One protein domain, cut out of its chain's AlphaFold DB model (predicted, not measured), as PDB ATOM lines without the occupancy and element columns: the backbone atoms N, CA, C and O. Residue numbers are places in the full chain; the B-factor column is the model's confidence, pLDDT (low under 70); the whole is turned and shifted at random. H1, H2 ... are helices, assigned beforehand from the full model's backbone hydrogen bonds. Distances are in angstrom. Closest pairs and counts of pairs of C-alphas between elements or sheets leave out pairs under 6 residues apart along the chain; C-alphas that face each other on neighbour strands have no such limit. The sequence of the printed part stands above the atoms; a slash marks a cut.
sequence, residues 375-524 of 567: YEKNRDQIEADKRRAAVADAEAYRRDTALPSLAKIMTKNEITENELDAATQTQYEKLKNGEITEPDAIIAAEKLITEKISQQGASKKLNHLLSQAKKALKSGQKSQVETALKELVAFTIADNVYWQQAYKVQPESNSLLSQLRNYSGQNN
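Overview. This is residues 375 to 524 of the 567 residues of an uncharacterized protein of endosymbiont DhMRE of Dentiscutata heterogama (UniProt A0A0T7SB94). This is a loose rod built along one long helix, H4, with H1, H2 and H3 packed round its first part and H5, H6 and H7 round its last part. H2 runs side by side with H4, H5 folds back along it, and residues 377 to 382, with the first turn of H1, stick out. The printed part has 150 residues, all helix by class, with seven named helices, H1 to H7, and no named strand. The radius of gyration of the C-alphas is 19.6 A and the spans are 64 by 31 by 22 A.

Along the chain. Find C-alpha 379 at (18.251, 91.214, 11.496); there H1 begins, residues 379 to 392. Next come H2, residues 394 to 412, 25.3 A long, and H3, residues 422 to 433. From C-alpha 439 at (14.800, 96.186, -4.977), H4 runs 53.9 A to residue 475. Then read H5, residues 478 to 492, H6, residues 497 to 505, and H7, residues 508 to 522, ending at C-alpha 522 (39.831, 110.721, 46.743).

Arrangement. Start at H4, the hub, which touches six helices. H2 touches it at a shallow tilt of 5 degrees, the same way; the closest C-alphas, Ala 394 and Pro 439, are 5.3 A apart. H5 forms a hairpin with H4 and touches its residues 462 to 473 alone, closest at the C-alphas of Ala 472 and Val 481, 5.0 A. H1 and H7 are apart. Every O i to N i+4 pair is within hydrogen-bond range in H1 and H3 to H7; H2 has 12 of 15.

Size, cuts and confidence. The farthest C-alphas, Ala 392 and Asn 524, are 64.4 A apart. The printed part has no cut and no long link. Confidence is under 70 at residues 521 to 524.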
ATOM      1  N   TYR A 375      17.399  94.238  17.800       97.31
ATOM      2  CA  TYR A 375      17.353  94.407  16.351       97.31
ATOM      3  C   TYR A 375      18.328  93.451  15.664       97.31
ATOM      4  O   TYR A 375      17.926  92.714  14.770       97.31
ATOM      5  N   GLU A 376      19.590  93.411  16.109       96.19
ATOM      6  CA  GLU A 376      20.616  92.554  15.495       96.19
ATOM      7  C   GLU A 376      20.252  91.062  15.559       96.19
ATOM      8  O   GLU A 376      20.469  90.333  14.595       96.19
ATOM      9  N   LYS A 377      19.625  90.608  16.652       96.44
ATOM     10  CA  LYS A 377      19.107  89.235  16.789       96.44
ATOM     11  C   LYS A 377      18.041  88.901  15.735       96.44
ATOM     12  O   LYS A 377      17.956  87.757  15.301       96.44
ATOM     13  N   ASN A 378      17.238  89.885  15.330       97.81
ATOM     14  CA  ASN A 378      16.150  89.729  14.360       97.81
ATOM     15  C   ASN A 378      16.513  90.220  12.951       97.81
ATOM     16  O   ASN A 378      15.643  90.302  12.081       97.81
ATOM     17  N   ARG A 379      17.787  90.553  12.716       96.94
ATOM     18  CA  ARG A 379      18.251  91.214  11.496       96.94
ATOM     19  C   ARG A 379      17.820  90.491  10.228       96.94
ATOM     20  O   ARG A 379      17.296  91.136   9.328       96.94
ATOM     21  N   ASP A 380      17.973  89.173  10.173       97.44
ATOM     22  CA  ASP A 380      17.654  88.389   8.974       97.44
ATOM     23  C   ASP A 380      16.162  88.446   8.621       97.44
ATOM     24  O   ASP A 380      15.794  88.606   7.457       97.44
ATOM     25  N   GLN A 381      15.284  88.381   9.627       98.00
ATOM     26  CA  GLN A 381      13.840  88.478   9.419       98.00
ATOM     27  C   GLN A 381      13.433  89.897   9.001       98.00
ATOM     28  O   GLN A 381      12.595  90.062   8.114       98.00
ATOM     29  N   ILE A 382      14.067  90.920   9.582       98.25
ATOM     30  CA  ILE A 382      13.871  92.319   9.188       98.25
ATOM     31  C   ILE A 382      14.348  92.538   7.745       98.25
ATOM     32  O   ILE A 382      13.646  93.171   6.961       98.25
ATOM     33  N   GLU A 383      15.505  91.995   7.355       98.00
ATOM     34  CA  GLU A 383      16.017  92.067   5.979       98.00
ATOM     35  C   GLU A 383      15.085  91.336   4.991       98.00
ATOM     36  O   GLU A 383      14.818  91.851   3.902       98.00
ATOM     37  N   ALA A 384      14.502  90.199   5.384       98.06
ATOM     38  CA  ALA A 384      13.490  89.505   4.588       98.06
ATOM     39  C   ALA A 384      12.199  90.329   4.420       98.06
ATOM     40  O   ALA A 384      11.637  90.386   3.323       98.06
ATOM     41  N   ASP A 385      11.741  91.007   5.475       98.44
ATOM     42  CA  ASP A 385      10.583  91.904   5.423       98.44
ATOM     43  C   ASP A 385      10.848  93.131   4.533       98.44
ATOM     44  O   ASP A 385       9.996  93.491   3.717       98.44
ATOM     45  N   LYS A 386      12.047  93.725   4.618       98.50
ATOM     46  CA  LYS A 386      12.494  94.798   3.712       98.50
ATOM     47  C   LYS A 386      12.474  94.340   2.257       98.50
ATOM     48  O   LYS A 386      11.936  95.039   1.402       98.50
ATOM     49  N   ARG A 387      12.982  93.133   1.976       98.44
ATOM     50  CA  ARG A 387      12.925  92.526   0.637       98.44
ATOM     51  C   ARG A 387      11.492  92.328   0.160       98.44
ATOM     52  O   ARG A 387      11.189  92.695  -0.970       98.44
ATOM     53  N   ARG A 388      10.596  91.811   1.008       97.88
ATOM     54  CA  ARG A 388       9.170  91.657   0.666       97.88
ATOM     55  C   ARG A 388       8.534  93.002   0.305       97.88
ATOM     56  O   ARG A 388       7.814  93.078  -0.686       97.88
ATOM     57  N   ALA A 389       8.826  94.050   1.070       98.31
ATOM     58  CA  ALA A 389       8.313  95.391   0.811       98.31
ATOM     59  C   ALA A 389       8.863  95.993  -0.497       98.31
ATOM     60  O   ALA A 389       8.088  96.485  -1.314       98.31
ATOM     61  N   ALA A 390      10.174  95.895  -0.733       98.12
ATOM     62  CA  ALA A 390      10.813  96.437  -1.932       98.12
ATOM     63  C   ALA A 390      10.439  95.679  -3.216       98.12
ATOM     64  O   ALA A 390      10.327  96.291  -4.272       98.12
ATOM     65  N   VAL A 391      10.228  94.359  -3.151       98.19
ATOM     66  CA  VAL A 391       9.751  93.566  -4.300       98.19
ATOM     67  C   VAL A 391       8.300  93.904  -4.643       98.19
ATOM     68  O   VAL A 391       7.940  93.891  -5.817       98.19
ATOM     69  N   ALA A 392       7.468  94.207  -3.641       97.94
ATOM     70  CA  ALA A 392       6.081  94.599  -3.870       97.94
ATOM     71  C   ALA A 392       5.974  95.971  -4.557       97.94
ATOM     72  O   ALA A 392       5.182  96.121  -5.484       97.94
ATOM     73  N   ASP A 393       6.763  96.954  -4.112       98.38
ATOM     74  CA  ASP A 393       6.860  98.280  -4.731       98.38
ATOM     75  C   ASP A 393       8.191  98.952  -4.345       98.38
ATOM     76  O   ASP A 393       8.348  99.510  -3.252       98.38
ATOM     77  N   ALA A 394       9.169  98.887  -5.252       98.31
ATOM     78  CA  ALA A 394      10.524  99.381  -5.019       98.31
ATOM     79  C   ALA A 394      10.564 100.901  -4.809       98.31
ATOM     80  O   ALA A 394      11.294 101.400  -3.945       98.31
ATOM     81  N   GLU A 395       9.763 101.642  -5.578       98.19
ATOM     82  CA  GLU A 395       9.719 103.100  -5.502       98.19
ATOM     83  C   GLU A 395       9.072 103.553  -4.192       98.19
ATOM     84  O   GLU A 395       9.620 104.421  -3.502       98.19
ATOM     85  N   ALA A 396       7.945 102.939  -3.811       98.19
ATOM     86  CA  ALA A 396       7.290 103.232  -2.543       98.19
ATOM     87  C   ALA A 396       8.174 102.846  -1.354       98.19
ATOM     88  O   ALA A 396       8.328 103.654  -0.441       98.19
ATOM     89  N   TYR A 397       8.821 101.675  -1.365       98.56
ATOM     90  CA  TYR A 397       9.753 101.292  -0.301       98.56
ATOM     91  C   TYR A 397      10.891 102.312  -0.145       98.56
ATOM     92  O   TYR A 397      11.159 102.792   0.960       98.56
ATOM     93  N   ARG A 398      11.532 102.707  -1.252       98.50
ATOM     94  CA  ARG A 398      12.616 103.700  -1.246       98.50
ATOM     95  C   ARG A 398      12.161 105.038  -0.664       98.50
ATOM     96  O   ARG A 398      12.806 105.570   0.241       98.50
ATOM     97  N   ARG A 399      11.065 105.585  -1.198       98.25
ATOM     98  CA  ARG A 399      10.544 106.916  -0.855       98.25
ATOM     99  C   ARG A 399       9.957 106.961   0.549       98.25
ATOM    100  O   ARG A 399      10.206 107.914   1.284       98.25
ATOM    101  N   ASP A 400       9.164 105.956   0.901       97.75
ATOM    102  CA  ASP A 400       8.327 105.999   2.090       97.75
ATOM    103  C   ASP A 400       9.003 105.333   3.287       97.75
ATOM    104  O   ASP A 400       8.710 105.751   4.401       97.75
ATOM    105  N   THR A 401       9.920 104.375   3.087       97.94
ATOM    106  CA  THR A 401      10.584 103.614   4.165       97.94
ATOM    107  C   THR A 401      12.079 103.902   4.257       97.94
ATOM    108  O   THR A 401      12.524 104.425   5.278       97.94
ATOM    109  N   ALA A 402      12.866 103.592   3.222       98.31
ATOM    110  CA  ALA A 402      14.328 103.634   3.304       98.31
ATOM    111  C   ALA A 402      14.862 105.053   3.573       98.31
ATOM    112  O   ALA A 402      15.595 105.264   4.538       98.31
ATOM    113  N   LEU A 403      14.457 106.050   2.774       98.44
ATOM    114  CA  LEU A 403      14.924 107.433   2.946       98.44
ATOM    115  C   LEU A 403      14.481 108.052   4.289       98.44
ATOM    116  O   LEU A 403      15.328 108.633   4.974       98.44
ATOM    117  N   PRO A 404      13.215 107.912   4.741       97.94
ATOM    118  CA  PRO A 404      12.816 108.372   6.072       97.94
ATOM    119  C   PRO A 404      13.561 107.683   7.219       97.94
ATOM    120  O   PRO A 404      13.945 108.362   8.173       97.94
ATOM    121  N   SER A 405      13.806 106.371   7.125       97.69
ATOM    122  CA  SER A 405      14.605 105.631   8.110       97.69
ATOM    123  C   SER A 405      16.031 106.172   8.186       97.69
ATOM    124  O   SER A 405      16.511 106.480   9.276       97.69
ATOM    125  N   LEU A 406      16.683 106.395   7.040       98.12
ATOM    126  CA  LEU A 406      18.024 106.983   6.980       98.12
ATOM    127  C   LEU A 406      18.061 108.376   7.618       98.12
ATOM    128  O   LEU A 406      18.883 108.620   8.499       98.12
ATOM    129  N   ALA A 407      17.124 109.260   7.269       97.44
ATOM    130  CA  ALA A 407      17.038 110.597   7.860       97.44
ATOM    131  C   ALA A 407      16.858 110.556   9.391       97.44
ATOM    132  O   ALA A 407      17.420 111.374  10.130       97.44
ATOM    133  N   LYS A 408      16.095 109.580   9.892       96.31
ATOM    134  CA  LYS A 408      15.883 109.379  11.326       96.31
ATOM    135  C   LYS A 408      17.135 108.856  12.024       96.31
ATOM    136  O   LYS A 408      17.489 109.372  13.083       96.31
ATOM    137  N   ILE A 409      17.842 107.906  11.414       96.31
ATOM    138  CA  ILE A 409      19.109 107.367  11.927       96.31
ATOM    139  C   ILE A 409      20.188 108.455  11.944       96.31
ATOM    140  O   ILE A 409      20.895 108.582  12.941       96.31
ATOM    141  N   MET A 410      20.265 109.297  10.912       96.94
ATOM    142  CA  MET A 410      21.132 110.481  10.879       96.94
ATOM    143  C   MET A 410      20.824 111.446  12.024       96.94
ATOM    144  O   MET A 410      21.720 111.831  12.771       96.94
ATOM    145  N   THR A 411      19.541 111.760  12.229       96.12
ATOM    146  CA  THR A 411      19.095 112.639  13.320       96.12
ATOM    147  C   THR A 411      19.441 112.056  14.693       96.12
ATOM    148  O   THR A 411      20.000 112.759  15.531       96.12
ATOM    149  N   LYS A 412      19.157 110.765  14.921       94.69
ATOM    150  CA  LYS A 412      19.467 110.040  16.170       94.69
ATOM    151  C   LYS A 412      20.964 110.052  16.486       94.69
ATOM    152  O   LYS A 412      21.340 110.106  17.653       94.69
ATOM    153  N   ASN A 413      21.799 109.989  15.453       95.19
ATOM    154  CA  ASN A 413      23.254 109.967  15.563       95.19
ATOM    155  C   ASN A 413      23.901 111.358  15.486       95.19
ATOM    156  O   ASN A 413      25.126 111.448  15.528       95.19
ATOM    157  N   GLU A 414      23.106 112.428  15.387       96.69
ATOM    158  CA  GLU A 414      23.597 113.804  15.254       96.69
ATOM    159  C   GLU A 414      24.566 113.967  14.060       96.69
ATOM    160  O   GLU A 414      25.558 114.696  14.143       96.69
ATOM    161  N   ILE A 415      24.293 113.267  12.952       97.56
ATOM    162  CA  ILE A 415      25.061 113.318  11.699       97.56
ATOM    163  C   ILE A 415      24.237 114.036  10.632       97.56
ATOM    164  O   ILE A 415      23.075 113.710  10.403       97.56
ATOM    165  N   THR A 416      24.841 115.011   9.964       97.81
ATOM    166  CA  THR A 416      24.265 115.705   8.805       97.81
ATOM    167  C   THR A 416      24.753 115.100   7.484       97.81
ATOM    168  O   THR A 416      25.760 114.398   7.454       97.81
ATOM    169  N   GLU A 417      24.058 115.367   6.369       97.38
ATOM    170  CA  GLU A 417      24.410 114.809   5.043       97.38
ATOM    171  C   GLU A 417      25.840 115.176   4.614       97.38
ATOM    172  O   GLU A 417      26.538 114.353   4.032       97.38
ATOM    173  N   ASN A 418      26.304 116.376   4.972       97.69
ATOM    174  CA  ASN A 418      27.645 116.869   4.641       97.69
ATOM    175  C   ASN A 418      28.752 116.304   5.538       97.69
ATOM    176  O   ASN A 418      29.929 116.509   5.257       97.69
ATOM    177  N   GLU A 419      28.391 115.658   6.648       97.25
ATOM    178  CA  GLU A 419      29.359 114.992   7.519       97.25
ATOM    179  C   GLU A 419      29.623 113.552   7.077       97.25
ATOM    180  O   GLU A 419      30.605 112.971   7.532       97.25
ATOM    181  N   LEU A 420      28.785 112.973   6.210       97.19
ATOM    182  CA  LEU A 420      29.005 111.631   5.673       97.19
ATOM    183  C   LEU A 420      30.325 111.573   4.902       97.19
ATOM    184  O   LEU A 420      30.712 112.525   4.225       97.19
ATOM    185  N   ASP A 421      31.006 110.429   4.960       96.75
ATOM    186  CA  ASP A 421      32.149 110.204   4.083       96.75
ATOM    187  C   ASP A 421      31.715 110.245   2.605       96.75
ATOM    188  O   ASP A 421      30.577 109.913   2.263       96.75
ATOM    189  N   ALA A 422      32.629 110.646   1.717       97.62
ATOM    190  CA  ALA A 422      32.309 110.918   0.315       97.62
ATOM    191  C   ALA A 422      31.649 109.728  -0.411       97.62
ATOM    192  O   ALA A 422      30.774 109.923  -1.263       97.62
ATOM    193  N   ALA A 423      32.032 108.492  -0.068       97.38
ATOM    194  CA  ALA A 423      31.445 107.295  -0.664       97.38
ATOM    195  C   ALA A 423      30.002 107.088  -0.175       97.38
ATOM    196  O   ALA A 423      29.102 106.875  -0.992       97.38
ATOM    197  N   THR A 424      29.764 107.217   1.133       98.19
ATOM    198  CA  THR A 424      28.424 107.126   1.731       98.19
ATOM    199  C   THR A 424      27.505 108.245   1.243       98.19
ATOM    200  O   THR A 424      26.356 107.976   0.891       98.19
ATOM    201  N   GLN A 425      28.006 109.479   1.142       98.31
ATOM    202  CA  GLN A 425      27.252 110.615   0.609       98.31
ATOM    203  C   GLN A 425      26.817 110.370  -0.842       98.31
ATOM    204  O   GLN A 425      25.656 110.573  -1.185       98.31
ATOM    205  N   THR A 426      27.725 109.859  -1.681       98.19
ATOM    206  CA  THR A 426      27.418 109.516  -3.079       98.19
ATOM    207  C   THR A 426      26.323 108.452  -3.167       98.19
ATOM    208  O   THR A 426      25.384 108.598  -3.946       98.19
ATOM    209  N   GLN A 427      26.412 107.382  -2.369       98.25
ATOM    210  CA  GLN A 427      25.392 106.324  -2.342       98.25
ATOM    211  C   GLN A 427      24.034 106.849  -1.868       98.25
ATOM    212  O   GLN A 427      23.000 106.516  -2.446       98.25
ATOM    213  N   TYR A 428      24.037 107.701  -0.843       98.50
ATOM    214  CA  TYR A 428      22.828 108.324  -0.324       98.50
ATOM    215  C   TYR A 428      22.153 109.231  -1.359       98.50
ATOM    216  O   TYR A 428      20.946 109.120  -1.560       98.50
ATOM    217  N   GLU A 429      22.913 110.057  -2.084       98.50
ATOM    218  CA  GLU A 429      22.366 110.907  -3.150       98.50
ATOM    219  C   GLU A 429      21.815 110.084  -4.322       98.50
ATOM    220  O   GLU A 429      20.709 110.353  -4.786       98.50
ATOM    221  N   LYS A 430      22.494 109.006  -4.737       98.56
ATOM    222  CA  LYS A 430      21.958 108.076  -5.751       98.56
ATOM    223  C   LYS A 430      20.640 107.436  -5.317       98.56
ATOM    224  O   LYS A 430      19.702 107.331  -6.110       98.56
ATOM    225  N   LEU A 431      20.551 107.020  -4.053       98.44
ATOM    226  CA  LEU A 431      19.328 106.462  -3.478       98.44
ATOM    227  C   LEU A 431      18.201 107.511  -3.428       98.44
ATOM    228  O   LEU A 431      17.059 107.212  -3.766       98.44
ATOM    229  N   LYS A 432      18.525 108.750  -3.052       98.44
ATOM    230  CA  LYS A 432      17.597 109.887  -2.931       98.44
ATOM    231  C   LYS A 432      17.069 110.374  -4.282       98.44
ATOM    232  O   LYS A 432      15.869 110.608  -4.407       98.44
ATOM    233  N   ASN A 433      17.934 110.451  -5.293       98.44
ATOM    234  CA  ASN A 433      17.588 110.832  -6.669       98.44
ATOM    235  C   ASN A 433      16.906 109.703  -7.446       98.44
ATOM    236  O   ASN A 433      16.385 109.913  -8.539       98.44
ATOM    237  N   GLY A 434      16.887 108.502  -6.872       98.00
ATOM    238  CA  GLY A 434      16.238 107.347  -7.453       98.00
ATOM    239  C   GLY A 434      16.992 106.695  -8.606       98.00
ATOM    240  O   GLY A 434      16.381 105.960  -9.377       98.00
ATOM    241  N   GLU A 435      18.302 106.922  -8.683       98.44
ATOM    242  CA  GLU A 435      19.214 106.247  -9.613       98.44
ATOM    243  C   GLU A 435      19.370 104.754  -9.273       98.44
ATOM    244  O   GLU A 435      19.698 103.945 -10.136       98.44
ATOM    245  N   ILE A 436      19.113 104.380  -8.014       98.00
ATOM    246  CA  ILE A 436      19.037 102.987  -7.562       98.00
ATOM    247  C   ILE A 436      17.565 102.554  -7.592       98.00
ATOM    248  O   ILE A 436      16.753 103.015  -6.781       98.00
ATOM    249  N   THR A 437      17.220 101.693  -8.552       98.00
ATOM    250  CA  THR A 437      15.837 101.250  -8.820       98.00
ATOM    251  C   THR A 437      15.577  99.793  -8.450       98.00
ATOM    252  O   THR A 437      14.451  99.451  -8.100       98.00
ATOM    253  N   GLU A 438      16.596  98.935  -8.514       98.44
ATOM    254  CA  GLU A 438      16.442  97.503  -8.248       98.44
ATOM    255  C   GLU A 438      16.185  97.238  -6.752       98.44
ATOM    256  O   GLU A 438      16.956  97.734  -5.922       98.44
ATOM    257  N   PRO A 439      15.171  96.427  -6.375       98.12
ATOM    258  CA  PRO A 439      14.800  96.186  -4.977       98.12
ATOM    259  C   PRO A 439      15.974  95.789  -4.073       98.12
ATOM    260  O   PRO A 439      16.182  96.374  -3.011       98.12
ATOM    261  N   ASP A 440      16.785  94.825  -4.515       98.25
ATOM    262  CA  ASP A 440      17.937  94.349  -3.746       98.25
ATOM    263  C   ASP A 440      19.047  95.403  -3.642       98.25
ATOM    264  O   ASP A 440      19.704  95.507  -2.606       98.25
ATOM    265  N   ALA A 441      19.233  96.221  -4.681       98.44
ATOM    266  CA  ALA A 441      20.221  97.295  -4.668       98.44
ATOM    267  C   ALA A 441      19.806  98.432  -3.720       98.44
ATOM    268  O   ALA A 441      20.656  98.981  -3.019       98.44
ATOM    269  N   ILE A 442      18.508  98.747  -3.644       98.62
ATOM    270  CA  ILE A 442      17.949  99.717  -2.691       98.62
ATOM    271  C   ILE A 442      18.230  99.261  -1.253       98.62
ATOM    272  O   ILE A 442      18.736 100.044  -0.450       98.62
ATOM    273  N   ILE A 443      17.956  97.991  -0.939       98.25
ATOM    274  CA  ILE A 443      18.169  97.426   0.403       98.25
ATOM    275  C   ILE A 443      19.658  97.389   0.754       98.25
ATOM    276  O   ILE A 443      20.039  97.755   1.866       98.25
ATOM    277  N   ALA A 444      20.513  96.979  -0.188       98.25
ATOM    278  CA  ALA A 444      21.958  96.956   0.016       98.25
ATOM    279  C   ALA A 444      22.524  98.365   0.272       98.25
ATOM    280  O   ALA A 444      23.323  98.546   1.192       98.25
ATOM    281  N   ALA A 445      22.074  99.365  -0.493       98.56
ATOM    282  CA  ALA A 445      22.463 100.757  -0.291       98.56
ATOM    283  C   ALA A 445      21.990 101.280   1.073       98.56
ATOM    284  O   ALA A 445      22.793 101.821   1.831       98.56
ATOM    285  N   GLU A 446      20.718 101.067   1.430       98.38
ATOM    286  CA  GLU A 446      20.168 101.461   2.732       98.38
ATOM    287  C   GLU A 446      20.968 100.856   3.892       98.38
ATOM    288  O   GLU A 446      21.329 101.572   4.827       98.38
ATOM    289  N   LYS A 447      21.271  99.554   3.822       98.19
ATOM    290  CA  LYS A 447      22.063  98.820   4.818       98.19
ATOM    291  C   LYS A 447      23.448  99.440   4.992       98.19
ATOM    292  O   LYS A 447      23.814  99.803   6.107       98.19
ATOM    293  N   LEU A 448      24.177  99.630   3.891       98.00
ATOM    294  CA  LEU A 448      25.519 100.211   3.906       98.00
ATOM    295  C   LEU A 448      25.521 101.624   4.506       98.00
ATOM    296  O   LEU A 448      26.317 101.921   5.395       98.00
ATOM    297  N   ILE A 449      24.616 102.490   4.041       98.44
ATOM    298  CA  ILE A 449      24.524 103.877   4.511       98.44
ATOM    299  C   ILE A 449      24.167 103.903   6.004       98.44
ATOM    300  O   ILE A 449      24.786 104.628   6.783       98.44
ATOM    301  N   THR A 450      23.213 103.069   6.425       98.25
ATOM    302  CA  THR A 450      22.779 102.947   7.822       98.25
ATOM    303  C   THR A 450      23.924 102.532   8.754       98.25
ATOM    304  O   THR A 450      24.107 103.138   9.819       98.25
ATOM    305  N   GLU A 451      24.713 101.526   8.364       97.75
ATOM    306  CA  GLU A 451      25.882 101.067   9.123       97.75
ATOM    307  C   GLU A 451      26.921 102.187   9.262       97.75
ATOM    308  O   GLU A 451      27.410 102.446  10.365       97.75
ATOM    309  N   LYS A 452      27.209 102.907   8.171       98.19
ATOM    310  CA  LYS A 452      28.180 104.012   8.156       98.19
ATOM    311  C   LYS A 452      27.755 105.184   9.034       98.19
ATOM    312  O   LYS A 452      28.544 105.617   9.875       98.19
ATOM    313  N   ILE A 453      26.502 105.630   8.926       98.06
ATOM    314  CA  ILE A 453      25.946 106.675   9.801       98.06
ATOM    315  C   ILE A 453      26.058 106.256  11.270       98.06
ATOM    316  O   ILE A 453      26.459 107.056  12.113       98.06
ATOM    317  N   SER A 454      25.711 105.005  11.585       97.94
ATOM    318  CA  SER A 454      25.694 104.511  12.965       97.94
ATOM    319  C   SER A 454      27.104 104.403  13.557       97.94
ATOM    320  O   SER A 454      27.322 104.814  14.696       97.94
ATOM    321  N   GLN A 455      28.082 103.916  12.783       97.81
ATOM    322  CA  GLN A 455      29.493 103.865  13.190       97.81
ATOM    323  C   GLN A 455      30.065 105.268  13.423       97.81
ATOM    324  O   GLN A 455      30.687 105.530  14.456       97.81
ATOM    325  N   GLN A 456      29.827 106.185  12.483       97.81
ATOM    326  CA  GLN A 456      30.305 107.559  12.586       97.81
ATOM    327  C   GLN A 456      29.652 108.300  13.760       97.81
ATOM    328  O   GLN A 456      30.346 108.955  14.537       97.81
ATOM    329  N   GLY A 457      28.339 108.144  13.932       97.31
ATOM    330  CA  GLY A 457      27.582 108.671  15.063       97.31
ATOM    331  C   GLY A 457      28.111 108.186  16.408       97.31
ATOM    332  O   GLY A 457      28.377 108.993  17.299       97.31
ATOM    333  N   ALA A 458      28.338 106.877  16.539       97.94
ATOM    334  CA  ALA A 458      28.907 106.278  17.743       97.94
ATOM    335  C   ALA A 458      30.298 106.847  18.070       97.94
ATOM    336  O   ALA A 458      30.555 107.226  19.214       97.94
ATOM    337  N   SER A 459      31.176 106.965  17.068       97.50
ATOM    338  CA  SER A 459      32.512 107.547  17.240       97.50
ATOM    339  C   SER A 459      32.449 109.027  17.636       97.50
ATOM    340  O   SER A 459      33.121 109.449  18.580       97.50
ATOM    341  N   LYS A 460      31.593 109.821  16.980       97.25
ATOM    342  CA  LYS A 460      31.367 111.239  17.305       97.25
ATOM    343  C   LYS A 460      30.880 111.409  18.747       97.25
ATOM    344  O   LYS A 460      31.434 112.228  19.483       97.25
ATOM    345  N   LYS A 461      29.899 110.603  19.165       97.12
ATOM    346  CA  LYS A 461      29.364 110.591  20.535       97.12
ATOM    347  C   LYS A 461      30.455 110.262  21.554       97.12
ATOM    348  O   LYS A 461      30.619 111.005  22.517       97.12
ATOM    349  N   LEU A 462      31.232 109.202  21.325       97.62
ATOM    350  CA  LEU A 462      32.316 108.808  22.226       97.62
ATOM    351  C   LEU A 462      33.376 109.910  22.344       97.62
ATOM    352  O   LEU A 462      33.714 110.314  23.452       97.62
ATOM    353  N   ASN A 463      33.838 110.471  21.226       97.62
ATOM    354  CA  ASN A 463      34.813 111.565  21.229       97.62
ATOM    355  C   ASN A 463      34.315 112.798  22.000       97.62
ATOM    356  O   ASN A 463      35.092 113.443  22.711       97.62
ATOM    357  N   HIS A 464      33.022 113.113  21.897       97.25
ATOM    358  CA  HIS A 464      32.405 114.172  22.689       97.25
ATOM    359  C   HIS A 464      32.479 113.874  24.194       97.25
ATOM    360  O   HIS A 464      32.972 114.713  24.952       97.25
ATOM    361  N   LEU A 465      32.082 112.665  24.608       97.31
ATOM    362  CA  LEU A 465      32.135 112.225  26.006       97.31
ATOM    363  C   LEU A 465      33.566 112.241  26.558       97.31
ATOM    364  O   LEU A 465      33.804 112.741  27.655       97.31
ATOM    365  N   LEU A 466      34.547 111.770  25.782       97.50
ATOM    366  CA  LEU A 466      35.958 111.805  26.179       97.50
ATOM    367  C   LEU A 466      36.465 113.244  26.344       97.50
ATOM    368  O   LEU A 466      37.202 113.543  27.283       97.50
ATOM    369  N   SER A 467      36.046 114.166  25.473       97.69
ATOM    370  CA  SER A 467      36.375 115.590  25.603       97.69
ATOM    371  C   SER A 467      35.766 116.210  26.866       97.69
ATOM    372  O   SER A 467      36.458 116.923  27.597       97.69
ATOM    373  N   GLN A 468      34.499 115.910  27.166       96.50
ATOM    374  CA  GLN A 468      33.830 116.365  28.390       96.50
ATOM    375  C   GLN A 468      34.508 115.815  29.644       96.50
ATOM    376  O   GLN A 468      34.797 116.578  30.564       96.50
ATOM    377  N   ALA A 469      34.845 114.530  29.655       96.94
ATOM    378  CA  ALA A 469      35.549 113.900  30.761       96.94
ATOM    379  C   ALA A 469      36.950 114.492  30.990       96.94
ATOM    380  O   ALA A 469      37.295 114.808  32.128       96.94
ATOM    381  N   LYS A 470      37.728 114.759  29.932       97.75
ATOM    382  CA  LYS A 470      39.014 115.479  30.044       97.75
ATOM    383  C   LYS A 470      38.836 116.878  30.639       97.75
ATOM    384  O   LYS A 470      39.639 117.298  31.469       97.75
ATOM    385  N   LYS A 471      37.801 117.617  30.221       97.44
ATOM    386  CA  LYS A 471      37.490 118.952  30.763       97.44
ATOM    387  C   LYS A 471      37.073 118.889  32.233       97.44
ATOM    388  O   LYS A 471      37.550 119.706  33.014       97.44
ATOM    389  N   ALA A 472      36.244 117.917  32.605       96.38
ATOM    390  CA  ALA A 472      35.798 117.709  33.978       96.38
ATOM    391  C   ALA A 472      36.964 117.355  34.916       96.38
ATOM    392  O   ALA A 472      37.079 117.923  35.997       96.38
ATOM    393  N   LEU A 473      37.879 116.482  34.479       94.00
ATOM    394  CA  LEU A 473      39.092 116.164  35.240       94.00
ATOM    395  C   LEU A 473      39.978 117.400  35.443       94.00
ATOM    396  O   LEU A 473      40.468 117.629  36.542       94.00
ATOM    397  N   LYS A 474      40.140 118.234  34.406       95.69
ATOM    398  CA  LYS A 474      40.916 119.482  34.493       95.69
ATOM    399  C   LYS A 474      40.279 120.535  35.398       95.69
ATOM    400  O   LYS A 474      41.007 121.319  35.994       95.69
ATOM    401  N   SER A 475      38.948 120.600  35.469       95.94
ATOM    402  CA  SER A 475      38.262 121.594  36.301       95.94
ATOM    403  C   SER A 475      38.331 121.264  37.792       95.94
ATOM    404  O   SER A 475      38.143 122.154  38.617       95.94
ATOM    405  N   GLY A 476      38.545 119.990  38.139       91.25
ATOM    406  CA  GLY A 476      38.505 119.498  39.514       91.25
ATOM    407  C   GLY A 476      37.115 119.575  40.163       91.25
ATOM    408  O   GLY A 476      36.948 119.243  41.340       91.25
ATOM    409  N   GLN A 477      36.082 119.994  39.425       92.38
ATOM    410  CA  GLN A 477      34.737 120.116  39.974       92.38
ATOM    411  C   GLN A 477      34.103 118.732  40.101       92.38
ATOM    412  O   GLN A 477      33.773 118.092  39.101       92.38
ATOM    413  N   LYS A 478      33.884 118.287  41.344       88.44
ATOM    414  CA  LYS A 478      33.332 116.961  41.664       88.44
ATOM    415  C   LYS A 478      32.053 116.646  40.885       88.44
ATOM    416  O   LYS A 478      31.969 115.594  40.263       88.44
ATOM    417  N   SER A 479      31.104 117.580  40.839       90.00
ATOM    418  CA  SER A 479      29.842 117.397  40.109       90.00
ATOM    419  C   SER A 479      30.045 117.174  38.603       90.00
ATOM    420  O   SER A 479      29.346 116.359  37.997       90.00
ATOM    421  N   GLN A 480      31.020 117.852  37.985       93.19
ATOM    422  CA  GLN A 480      31.344 117.665  36.567       93.19
ATOM    423  C   GLN A 480      31.999 116.305  36.321       93.19
ATOM    424  O   GLN A 480      31.659 115.632  35.349       93.19
ATOM    425  N   VAL A 481      32.907 115.885  37.208       91.94
ATOM    426  CA  VAL A 481      33.571 114.575  37.129       91.94
ATOM    427  C   VAL A 481      32.559 113.444  37.284       91.94
ATOM    428  O   VAL A 481      32.564 112.510  36.488       91.94
ATOM    429  N   GLU A 482      31.650 113.547  38.252       88.19
ATOM    430  CA  GLU A 482      30.573 112.573  38.455       88.19
ATOM    431  C   GLU A 482      29.625 112.505  37.253       88.19
ATOM    432  O   GLU A 482      29.251 111.412  36.824       88.19
ATOM    433  N   THR A 483      29.275 113.655  36.666       92.38
ATOM    434  CA  THR A 483      28.442 113.706  35.455       92.38
ATOM    435  C   THR A 483      29.138 113.011  34.287       92.38
ATOM    436  O   THR A 483      28.557 112.114  33.677       92.38
ATOM    437  N   ALA A 484      30.406 113.343  34.031       95.31
ATOM    438  CA  ALA A 484      31.177 112.737  32.950       95.31
ATOM    439  C   ALA A 484      31.391 111.227  33.158       95.31
ATOM    440  O   ALA A 484      31.285 110.448  32.211       95.31
ATOM    441  N   LEU A 485      31.640 110.793  34.401       91.81
ATOM    442  CA  LEU A 485      31.730 109.378  34.762       91.81
ATOM    443  C   LEU A 485      30.424 108.648  34.451       91.81
ATOM    444  O   LEU A 485      30.449 107.594  33.817       91.81
ATOM    445  N   LYS A 486      29.288 109.211  34.870       89.81
ATOM    446  CA  LYS A 486      27.967 108.621  34.641       89.81
ATOM    447  C   LYS A 486      27.668 108.473  33.152       89.81
ATOM    448  O   LYS A 486      27.210 107.413  32.736       89.81
ATOM    449  N   GLU A 487      27.926 109.508  32.358       94.06
ATOM    450  CA  GLU A 487      27.665 109.485  30.915       94.06
ATOM    451  C   GLU A 487      28.576 108.497  30.181       94.06
ATOM    452  O   GLU A 487      28.096 107.724  29.349       94.06
ATOM    453  N   LEU A 488      29.867 108.455  30.528       94.75
ATOM    454  CA  LEU A 488      30.802 107.512  29.923       94.75
ATOM    455  C   LEU A 488      30.454 106.065  30.299       94.75
ATOM    456  O   LEU A 488      30.403 105.212  29.418       94.75
ATOM    457  N   VAL A 489      30.128 105.787  31.569       90.50
ATOM    458  CA  VAL A 489      29.650 104.457  31.996       90.50
ATOM    459  C   VAL A 489      28.370 104.080  31.256       90.50
ATOM    460  O   VAL A 489      28.303 102.977  30.716       90.50
ATOM    461  N   ALA A 490      27.389 104.984  31.168       90.19
ATOM    462  CA  ALA A 490      26.145 104.740  30.439       90.19
ATOM    463  C   ALA A 490      26.403 104.387  28.967       90.19
ATOM    464  O   ALA A 490      25.766 103.476  28.443       90.19
ATOM    465  N   PHE A 491      27.369 105.044  28.319       95.12
ATOM    466  CA  PHE A 491      27.786 104.704  26.959       95.12
ATOM    467  C   PHE A 491      28.360 103.279  26.867       95.12
ATOM    468  O   PHE A 491      28.025 102.550  25.936       95.12
ATOM    469  N   THR A 492      29.173 102.852  27.844       90.06
ATOM    470  CA  THR A 492      29.793 101.509  27.842       90.06
ATOM    471  C   THR A 492      28.799 100.362  28.019       90.06
ATOM    472  O   THR A 492      29.007  99.282  27.468       90.06
ATOM    473  N   ILE A 493      27.723 100.589  28.778       89.56
ATOM    474  CA  ILE A 493      26.709  99.569  29.086       89.56
ATOM    475  C   ILE A 493      25.460  99.690  28.211       89.56
ATOM    476  O   ILE A 493      24.501  98.948  28.412       89.56
ATOM    477  N   ALA A 494      25.445 100.633  27.267       90.94
ATOM    478  CA  ALA A 494      24.310 100.841  26.387       90.94
ATOM    479  C   ALA A 494      24.017  99.583  25.558       90.94
ATOM    480  O   ALA A 494      24.930  98.912  25.056       90.94
ATOM    481  N   ASP A 495      22.728  99.315  25.344       93.12
ATOM    482  CA  ASP A 495      22.262  98.332  24.368       93.12
ATOM    483  C   ASP A 495      22.389  98.902  22.944       93.12
ATOM    484  O   ASP A 495      21.411  99.217  22.270       93.12
ATOM    485  N   ASN A 496      23.627  99.143  22.514       96.06
ATOM    486  CA  ASN A 496      23.939  99.574  21.161       96.06
ATOM    487  C   ASN A 496      25.270  98.974  20.692       96.06
ATOM    488  O   ASN A 496      26.331  99.272  21.249       96.06
ATOM    489  N   VAL A 497      25.232  98.147  19.646       96.56
ATOM    490  CA  VAL A 497      26.406  97.422  19.143       96.56
ATOM    491  C   VAL A 497      27.473  98.355  18.565       96.56
ATOM    492  O   VAL A 497      28.663  98.113  18.762       96.56
ATOM    493  N   TYR A 498      27.074  99.465  17.937       97.81
ATOM    494  CA  TYR A 498      28.006 100.446  17.376       97.81
ATOM    495  C   TYR A 498      28.708 101.249  18.471       97.81
ATOM    496  O   TYR A 498      29.896 101.540  18.352       97.81
ATOM    497  N   TRP A 499      28.011 101.567  19.566       96.56
ATOM    498  CA  TRP A 499      28.615 102.245  20.720       96.56
ATOM    499  C   TRP A 499      29.635 101.343  21.411       96.56
ATOM    500  O   TRP A 499      30.755 101.770  21.686       96.56
ATOM    501  N   GLN A 500      29.292 100.067  21.605       93.00
ATOM    502  CA  GLN A 500      30.220  99.077  22.153       93.00
ATOM    503  C   GLN A 500      31.442  98.881  21.249       93.00
ATOM    504  O   GLN A 500      32.562  98.769  21.746       93.00
ATOM    505  N   GLN A 501      31.252  98.861  19.927       95.44
ATOM    506  CA  GLN A 501      32.357  98.785  18.974       95.44
ATOM    507  C   GLN A 501      33.252 100.029  19.047       95.44
ATOM    508  O   GLN A 501      34.466  99.879  19.158       95.44
ATOM    509  N   ALA A 502      32.670 101.234  19.043       97.12
ATOM    510  CA  ALA A 502      33.406 102.493  19.172       97.12
ATOM    511  C   ALA A 502      34.229 102.538  20.469       97.12
ATOM    512  O   ALA A 502      35.399 102.911  20.449       97.12
ATOM    513  N   TYR A 503      33.652 102.080  21.584       94.56
ATOM    514  CA  TYR A 503      34.355 101.989  22.861       94.56
ATOM    515  C   TYR A 503      35.558 101.038  22.802       94.56
ATOM    516  O   TYR A 503      36.654 101.398  23.228       94.56
ATOM    517  N   LYS A 504      35.380  99.836  22.232       91.12
ATOM    518  CA  LYS A 504      36.437  98.812  22.141       91.12
ATOM    519  C   LYS A 504      37.651  99.267  21.330       91.12
ATOM    520  O   LYS A 504      38.766  98.874  21.657       91.12
ATOM    521  N   VAL A 505      37.450 100.068  20.283       92.50
ATOM    522  CA  VAL A 505      38.547 100.524  19.408       92.50
ATOM    523  C   VAL A 505      39.302 101.739  19.952       92.50
ATOM    524  O   VAL A 505      40.339 102.099  19.399       92.50
ATOM    525  N   GLN A 506      38.817 102.376  21.024       92.88
ATOM    526  CA  GLN A 506      39.393 103.606  21.563       92.88
ATOM    527  C   GLN A 506      39.963 103.379  22.975       92.88
ATOM    528  O   GLN A 506      39.275 103.646  23.966       92.88
ATOM    529  N   PRO A 507      41.227 102.917  23.102       86.88
ATOM    530  CA  PRO A 507      41.818 102.504  24.382       86.88
ATOM    531  C   PRO A 507      41.916 103.639  25.409       86.88
ATOM    532  O   PRO A 507      41.859 103.389  26.614       86.88
ATOM    533  N   GLU A 508      41.988 104.893  24.948       91.88
ATOM    534  CA  GLU A 508      41.952 106.080  25.810       91.88
ATOM    535  C   GLU A 508      40.709 106.107  26.718       91.88
ATOM    536  O   GLU A 508      40.788 106.577  27.854       91.88
ATOM    537  N   SER A 509      39.586 105.539  26.267       91.94
ATOM    538  CA  SER A 509      38.336 105.495  27.030       91.94
ATOM    539  C   SER A 509      38.493 104.770  28.367       91.94
ATOM    540  O   SER A 509      37.982 105.246  29.378       91.94
ATOM    541  N   ASN A 510      39.251 103.666  28.401       87.06
ATOM    542  CA  ASN A 510      39.506 102.909  29.631       87.06
ATOM    543  C   ASN A 510      40.358 103.715  30.621       87.06
ATOM    544  O   ASN A 510      40.044 103.765  31.811       87.06
ATOM    545  N   SER A 511      41.410 104.374  30.123       91.12
ATOM    546  CA  SER A 511      42.288 105.216  30.944       91.12
ATOM    547  C   SER A 511      41.508 106.371  31.568       91.12
ATOM    548  O   SER A 511      41.548 106.580  32.782       91.12
ATOM    549  N   LEU A 512      40.712 107.072  30.758       94.31
ATOM    550  CA  LEU A 512      39.912 108.200  31.217       94.31
ATOM    551  C   LEU A 512      38.844 107.767  32.228       94.31
ATOM    552  O   LEU A 512      38.654 108.422  33.249       94.31
ATOM    553  N   LEU A 513      38.190 106.628  31.985       92.06
ATOM    554  CA  LEU A 513      37.217 106.056  32.911       92.06
ATOM    555  C   LEU A 513      37.856 105.703  34.261       92.06
ATOM    556  O   LEU A 513      37.256 105.955  35.308       92.06
ATOM    557  N   SER A 514      39.082 105.172  34.256       87.69
ATOM    558  CA  SER A 514      39.844 104.918  35.480       87.69
ATOM    559  C   SER A 514      40.179 106.211  36.227       87.69
ATOM    560  O   SER A 514      40.003 106.275  37.441       87.69
ATOM    561  N   GLN A 515      40.611 107.260  35.523       90.38
ATOM    562  CA  GLN A 515      40.919 108.558  36.138       90.38
ATOM    563  C   GLN A 515      39.680 109.187  36.789       90.38
ATOM    564  O   GLN A 515      39.748 109.632  37.933       90.38
ATOM    565  N   LEU A 516      38.533 109.159  36.104       90.62
ATOM    566  CA  LEU A 516      37.259 109.644  36.646       90.62
ATOM    567  C   LEU A 516      36.849 108.884  37.920       90.62
ATOM    568  O   LEU A 516      36.397 109.499  38.885       90.62
ATOM    569  N   ARG A 517      37.029 107.555  37.940       86.25
ATOM    570  CA  ARG A 517      36.743 106.703  39.111       86.25
ATOM    571  C   ARG A 517      37.681 106.979  40.286       86.25
ATOM    572  O   ARG A 517      37.236 106.976  41.429       86.25
ATOM    573  N   ASN A 518      38.959 107.225  40.014       84.88
ATOM    574  CA  ASN A 518      39.935 107.536  41.058       84.88
ATOM    575  C   ASN A 518      39.649 108.906  41.684       84.88
ATOM    576  O   ASN A 518      39.648 109.038  42.907       84.88
ATOM    577  N   TYR A 519      39.304 109.898  40.856       85.81
ATOM    578  CA  TYR A 519      38.960 111.238  41.327       85.81
ATOM    579  C   TYR A 519      37.716 111.240  42.226       85.81
ATOM    580  O   TYR A 519      37.702 111.898  43.266       85.81
ATOM    581  N   SER A 520      36.678 110.473  41.872       73.81
ATOM    582  CA  SER A 520      35.471 110.368  42.705       73.81
ATOM    583  C   SER A 520      35.712 109.647  44.039       73.81
ATOM    584  O   SER A 520      34.913 109.795  44.962       73.81
ATOM    585  N   GLY A 521      36.817 108.903  44.170       68.38
ATOM    586  CA  GLY A 521      37.209 108.218  45.402       68.38
ATOM    587  C   GLY A 521      38.017 109.063  46.396       68.38
ATOM    588  O   GLY A 521      37.918 108.805  47.594       68.38
ATOM    589  N   GLN A 522      38.794 110.053  45.932       61.88
ATOM    590  CA  GLN A 522      39.831 110.721  46.743       61.88
ATOM    591  C   GLN A 522      39.358 111.900  47.621       61.88
ATOM    592  O   GLN A 522      40.055 112.235  48.571       61.88
ATOM    593  N   ASN A 523      38.184 112.500  47.381       51.66
ATOM    594  CA  ASN A 523      37.795 113.779  48.014       51.66
ATOM    595  C   ASN A 523      36.635 113.706  49.034       51.66
ATOM    596  O   ASN A 523      35.979 114.713  49.288       51.66
ATOM    597  N   ASN A 524      36.348 112.544  49.629       48.44
ATOM    598  CA  ASN A 524      35.282 112.424  50.638       48.44
ATOM    599  C   ASN A 524      35.853 112.314  52.057       48.44
ATOM    600  O   ASN A 524      35.880 111.234  52.639       48.44
TER     601      ASN A 524